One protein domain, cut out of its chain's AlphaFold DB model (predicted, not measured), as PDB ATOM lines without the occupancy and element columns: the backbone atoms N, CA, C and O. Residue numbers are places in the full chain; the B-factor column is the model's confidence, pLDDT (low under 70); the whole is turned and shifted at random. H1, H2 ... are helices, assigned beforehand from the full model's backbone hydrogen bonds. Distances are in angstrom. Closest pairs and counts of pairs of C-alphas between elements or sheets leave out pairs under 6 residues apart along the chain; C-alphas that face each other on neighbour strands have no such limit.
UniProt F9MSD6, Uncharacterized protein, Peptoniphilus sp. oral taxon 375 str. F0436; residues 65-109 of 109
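What this domain is: This is residues 65 to 109 of the 109 residues of an uncharacterized protein of Peptoniphilus sp. oral taxon 375 str. F0436 (UniProt F9MSD6). One long helix, H1, makes the longest axis, and at its far end the chain folds back through a tight link into the short helix H2, like a long rod with a small hook. Residues 65 to 92 of H1 stand free. The printed part has 45 residues with two named helices, H1 then H2, and no named strand; its class is all helix. It is extended, with a radius of gyration of the C-alphas of 16.1 A and spans of 49 by 18 by 11 A.

Where its parts are: H1 is residues 65 to 96, 45.9 A from C-alpha 65 at (189.662, 147.275, 148.074) to C-alpha 96 at (201.790, 130.263, 188.950). H2 is residues 102 to 108 and ends with C-alpha 108 at (194.952, 118.961, 175.890).

How they stand to each other: H1 and H2 are close but not clearly touching; their closest C-alphas, those of Leu 94 and Lys 102, are 6.6 A apart. They run opposite ways at a steep tilt of 44 degrees. In H1 and H2 every O i to N i+4 pair is within hydrogen-bond range.

The domain as a whole: The two C-alphas farthest apart, those of Leu 65 and Lys 100, are 49.6 A apart. The printed part has no cut, and no printed residue is under 70 in pLDDT.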
ATOM      1  N   LEU A  65     188.503 147.994 147.529       93.75
ATOM      2  CA  LEU A  65     189.662 147.275 148.074       93.75
ATOM      3  C   LEU A  65     190.110 147.829 149.420       93.75
ATOM      4  O   LEU A  65     190.360 147.058 150.342       93.75
ATOM      5  N   PHE A  66     190.148 149.154 149.563       93.94
ATOM      6  CA  PHE A  66     190.538 149.787 150.819       93.94
ATOM      7  C   PHE A  66     189.611 149.391 151.975       93.94
ATOM      8  O   PHE A  66     190.081 149.041 153.053       93.94
ATOM      9  N   LYS A  67     188.294 149.353 151.734       95.25
ATOM     10  CA  LYS A  67     187.309 148.922 152.735       95.25
ATOM     11  C   LYS A  67     187.483 147.445 153.085       95.25
ATOM     12  O   LYS A  67     187.407 147.089 154.255       95.25
ATOM     13  N   ILE A  68     187.727 146.594 152.089       96.31
ATOM     14  CA  ILE A  68     187.937 145.156 152.299       96.31
ATOM     15  C   ILE A  68     189.187 144.928 153.157       96.31
ATOM     16  O   ILE A  68     189.105 144.273 154.194       96.31
ATOM     17  N   ILE A  69     190.316 145.528 152.773       96.69
ATOM     18  CA  ILE A  69     191.590 145.420 153.495       96.69
ATOM     19  C   ILE A  69     191.442 145.949 154.923       96.69
ATOM     20  O   ILE A  69     191.850 145.279 155.871       96.69
ATOM     21  N   PHE A  70     190.817 147.115 155.096       97.81
ATOM     22  CA  PHE A  70     190.643 147.727 156.410       97.81
ATOM     23  C   PHE A  70     189.733 146.904 157.330       97.81
ATOM     24  O   PHE A  70     190.039 146.745 158.512       97.81
ATOM     25  N   ASN A  71     188.654 146.324 156.799       97.88
ATOM     26  CA  ASN A  71     187.779 145.438 157.565       97.88
ATOM     27  C   ASN A  71     188.536 144.195 158.049       97.88
ATOM     28  O   ASN A  71     188.491 143.872 159.235       97.88
ATOM     29  N   THR A  72     189.267 143.519 157.160       97.81
ATOM     30  CA  THR A  72     190.056 142.334 157.525       97.81
ATOM     31  C   THR A  72     191.152 142.679 158.526       97.81
ATOM     32  O   THR A  72     191.326 141.958 159.508       97.81
ATOM     33  N   PHE A  73     191.851 143.796 158.324       98.25
ATOM     34  CA  PHE A  73     192.863 144.286 159.256       98.25
ATOM     35  C   PHE A  73     192.268 144.561 160.640       98.25
ATOM     36  O   PHE A  73     192.803 144.090 161.638       98.25
ATOM     37  N   THR A  74     191.133 145.259 160.703       98.38
ATOM     38  CA  THR A  74     190.454 145.590 161.963       98.38
ATOM     39  C   THR A  74     190.051 144.327 162.718       98.38
ATOM     40  O   THR A  74     190.331 144.201 163.909       98.38
ATOM     41  N   ILE A  75     189.457 143.351 162.023       98.38
ATOM     42  CA  ILE A  75     189.088 142.064 162.623       98.38
ATOM     43  C   ILE A  75     190.336 141.340 163.136       98.38
ATOM     44  O   ILE A  75     190.371 140.932 164.295       98.38
ATOM     45  N   ALA A  76     191.375 141.210 162.308       98.31
ATOM     46  CA  ALA A  76     192.612 140.532 162.685       98.31
ATOM     47  C   ALA A  76     193.288 141.199 163.892       98.31
ATOM     48  O   ALA A  76     193.747 140.504 164.800       98.31
ATOM     49  N   PHE A  77     193.305 142.530 163.938       98.50
ATOM     50  CA  PHE A  77     193.880 143.311 165.026       98.50
ATOM     51  C   PHE A  77     193.125 143.107 166.344       98.50
ATOM     52  O   PHE A  77     193.741 142.788 167.363       98.50
ATOM     53  N   ILE A  78     191.795 143.229 166.323       98.56
ATOM     54  CA  ILE A  78     190.954 143.042 167.514       98.56
ATOM     55  C   ILE A  78     191.082 141.606 168.027       98.56
ATOM     56  O   ILE A  78     191.357 141.396 169.208       98.56
ATOM     57  N   VAL A  79     190.947 140.616 167.140       98.31
ATOM     58  CA  VAL A  79     191.050 139.196 167.504       98.31
ATOM     59  C   VAL A  79     192.425 138.883 168.082       98.31
ATOM     60  O   VAL A  79     192.512 138.228 169.115       98.31
ATOM     61  N   THR A  80     193.503 139.368 167.463       98.38
ATOM     62  CA  THR A  80     194.867 139.134 167.957       98.38
ATOM     63  C   THR A  80     195.080 139.782 169.321       98.38
ATOM     64  O   THR A  80     195.598 139.130 170.221       98.38
ATOM     65  N   THR A  81     194.623 141.021 169.509       98.50
ATOM     66  CA  THR A  81     194.748 141.741 170.786       98.50
ATOM     67  C   THR A  81     194.023 141.003 171.908       98.50
ATOM     68  O   THR A  81     194.619 140.709 172.944       98.50
ATOM     69  N   VAL A  82     192.759 140.633 171.686       98.38
ATOM     70  CA  VAL A  82     191.968 139.883 172.670       98.38
ATOM     71  C   VAL A  82     192.601 138.522 172.951       98.38
ATOM     72  O   VAL A  82     192.719 138.144 174.113       98.38
ATOM     73  N   LYS A  83     193.063 137.806 171.916       97.62
ATOM     74  CA  LYS A  83     193.751 136.516 172.082       97.62
ATOM     75  C   LYS A  83     195.028 136.649 172.900       97.62
ATOM     76  O   LYS A  83     195.256 135.819 173.762       97.62
ATOM     77  N   ILE A  84     195.846 137.674 172.675       98.19
ATOM     78  CA  ILE A  84     197.066 137.883 173.467       98.19
ATOM     79  C   ILE A  84     196.706 138.108 174.934       98.19
ATOM     80  O   ILE A  84     197.277 137.452 175.801       98.19
ATOM     81  N   ILE A  85     195.731 138.975 175.217       98.00
ATOM     82  CA  ILE A  85     195.297 139.254 176.591       98.00
ATOM     83  C   ILE A  85     194.828 137.965 177.276       98.00
ATOM     84  O   ILE A  85     195.291 137.641 178.370       98.00
ATOM     85  N   THR A  86     193.953 137.192 176.630       96.25
ATOM     86  CA  THR A  86     193.429 135.953 177.220       96.25
ATOM     87  C   THR A  86     194.496 134.869 177.335       96.25
ATOM     88  O   THR A  86     194.556 134.194 178.360       96.25
ATOM     89  N   SER A  87     195.380 134.726 176.346       95.12
ATOM     90  CA  SER A  87     196.488 133.768 176.381       95.12
ATOM     91  C   SER A  87     197.498 134.086 177.481       95.12
ATOM     92  O   SER A  87     197.951 133.166 178.157       95.12
ATOM     93  N   VAL A  88     197.821 135.363 177.711       96.44
ATOM     94  CA  VAL A  88     198.727 135.772 178.797       96.44
ATOM     95  C   VAL A  88     198.103 135.473 180.160       96.44
ATOM     96  O   VAL A  88     198.761 134.876 181.009       96.44
ATOM     97  N   LEU A  89     196.827 135.812 180.362       94.56
ATOM     98  CA  LEU A  89     196.118 135.527 181.617       94.56
ATOM     99  C   LEU A  89     195.985 134.018 181.883       94.56
ATOM    100  O   LEU A  89     196.186 133.560 183.012       94.56
ATOM    101  N   ALA A  90     195.682 133.236 180.845       92.06
ATOM    102  CA  ALA A  90     195.606 131.781 180.935       92.06
ATOM    103  C   ALA A  90     196.975 131.163 181.256       92.06
ATOM    104  O   ALA A  90     197.081 130.349 182.172       92.06
ATOM    105  N   SER A  91     198.029 131.592 180.554       92.81
ATOM    106  CA  SER A  91     199.401 131.134 180.796       92.81
ATOM    107  C   SER A  91     199.864 131.472 182.215       92.81
ATOM    108  O   SER A  91     200.380 130.600 182.908       92.81
ATOM    109  N   TYR A  92     199.599 132.691 182.694       93.81
ATOM    110  CA  TYR A  92     199.918 133.098 184.064       93.81
ATOM    111  C   TYR A  92     199.238 132.192 185.099       93.81
ATOM    112  O   TYR A  92     199.880 131.704 186.028       93.81
ATOM    113  N   SER A  93     197.952 131.896 184.898       91.50
ATOM    114  CA  SER A  93     197.188 131.027 185.797       91.50
ATOM    115  C   SER A  93     197.728 129.593 185.813       91.50
ATOM    116  O   SER A  93     197.847 128.984 186.872       91.50
ATOM    117  N   LEU A  94     198.098 129.057 184.646       91.50
ATOM    118  CA  LEU A  94     198.654 127.707 184.514       91.50
ATOM    119  C   LEU A  94     200.072 127.572 185.076       91.50
ATOM    120  O   LEU A  94     200.435 126.489 185.536       91.50
ATOM    121  N   VAL A  95     200.884 128.627 185.031       91.94
ATOM    122  CA  VAL A  95     202.263 128.588 185.537       91.94
ATOM    123  C   VAL A  95     202.298 128.791 187.050       91.94
ATOM    124  O   VAL A  95     202.930 128.001 187.746       91.94
ATOM    125  N   TYR A  96     201.601 129.806 187.568       92.12
ATOM    126  CA  TYR A  96     201.790 130.263 188.950       92.12
ATOM    127  C   TYR A  96     200.759 129.742 189.958       92.12
ATOM    128  O   TYR A  96     201.011 129.827 191.157       92.12
ATOM    129  N   TYR A  97     199.620 129.195 189.519       90.50
ATOM    130  CA  TYR A  97     198.599 128.662 190.427       90.50
ATOM    131  C   TYR A  97     198.466 127.146 190.306       90.50
ATOM    132  O   TYR A  97     198.554 126.579 189.214       90.50
ATOM    133  N   ASP A  98     198.194 126.490 191.433       87.31
ATOM    134  CA  ASP A  98     197.838 125.074 191.501       87.31
ATOM    135  C   ASP A  98     196.337 124.934 191.760       87.31
ATOM    136  O   ASP A  98     195.854 125.073 192.882       87.31
ATOM    137  N   PHE A  99     195.581 124.678 190.690       88.81
ATOM    138  CA  PHE A  99     194.131 124.501 190.739       88.81
ATOM    139  C   PHE A  99     193.710 123.119 190.228       88.81
ATOM    140  O   PHE A  99     194.374 122.485 189.400       88.81
ATOM    141  N   LYS A 100     192.562 122.639 190.715       85.12
ATOM    142  CA  LYS A 100     192.006 121.335 190.343       85.12
ATOM    143  C   LYS A 100     191.579 121.360 188.867       85.12
ATOM    144  O   LYS A 100     190.666 122.092 188.508       85.12
ATOM    145  N   GLY A 101     192.257 120.579 188.021       88.44
ATOM    146  CA  GLY A 101     192.049 120.541 186.562       88.44
ATOM    147  C   GLY A 101     193.245 121.010 185.720       88.44
ATOM    148  O   GLY A 101     193.275 120.747 184.521       88.44
ATOM    149  N   LYS A 102     194.272 121.614 186.337       87.31
ATOM    150  CA  LYS A 102     195.511 122.074 185.678       87.31
ATOM    151  C   LYS A 102     196.173 121.006 184.794       87.31
ATOM    152  O   LYS A 102     196.470 121.273 183.635       87.31
ATOM    153  N   ASN A 103     196.330 119.780 185.300       86.88
ATOM    154  CA  ASN A 103     196.969 118.680 184.559       86.88
ATOM    155  C   ASN A 103     196.180 118.239 183.319       86.88
ATOM    156  O   ASN A 103     196.775 117.796 182.346       86.88
ATOM    157  N   PHE A 104     194.850 118.362 183.342       91.62
ATOM    158  CA  PHE A 104     194.030 118.063 182.170       91.62
ATOM    159  C   PHE A 104     194.232 119.124 181.083       91.62
ATOM    160  O   PHE A 104     194.399 118.785 179.918       91.62
ATOM    161  N   ILE A 105     194.296 120.400 181.472       89.12
ATOM    162  CA  ILE A 105     194.547 121.505 180.538       89.12
ATOM    163  C   ILE A 105     195.936 121.371 179.895       89.12
ATOM    164  O   ILE A 105     196.034 121.509 178.684       89.12
ATOM    165  N   TYR A 106     196.977 121.020 180.660       85.69
ATOM    166  CA  TYR A 106     198.320 120.748 180.114       85.69
ATOM    167  C   TYR A 106     198.402 119.540 179.176       85.69
ATOM    168  O   TYR A 106     199.361 119.428 178.425       85.69
ATOM    169  N   LEU A 107     197.466 118.594 179.262       90.44
ATOM    170  CA  LEU A 107     197.459 117.425 178.385       90.44
ATOM    171  C   LEU A 107     196.763 117.723 177.051       90.44
ATOM    172  O   LEU A 107     197.100 117.123 176.035       90.44
ATOM    173  N   VAL A 108     195.766 118.613 177.066       90.06
ATOM    174  CA  VAL A 108     194.952 118.961 175.890       90.06
ATOM    175  C   VAL A 108     195.606 120.046 175.024       90.06
ATOM    176  O   VAL A 108     195.365 120.068 173.817       90.06
ATOM    177  N   PHE A 109     196.399 120.936 175.628       76.38
ATOM    178  CA  PHE A 109     197.161 121.988 174.946       76.38
ATOM    179  C   PHE A 109     198.625 121.598 174.768       76.38
ATOM    180  O   PHE A 109     199.170 121.907 173.684       76.38
TER     181      PHE A 109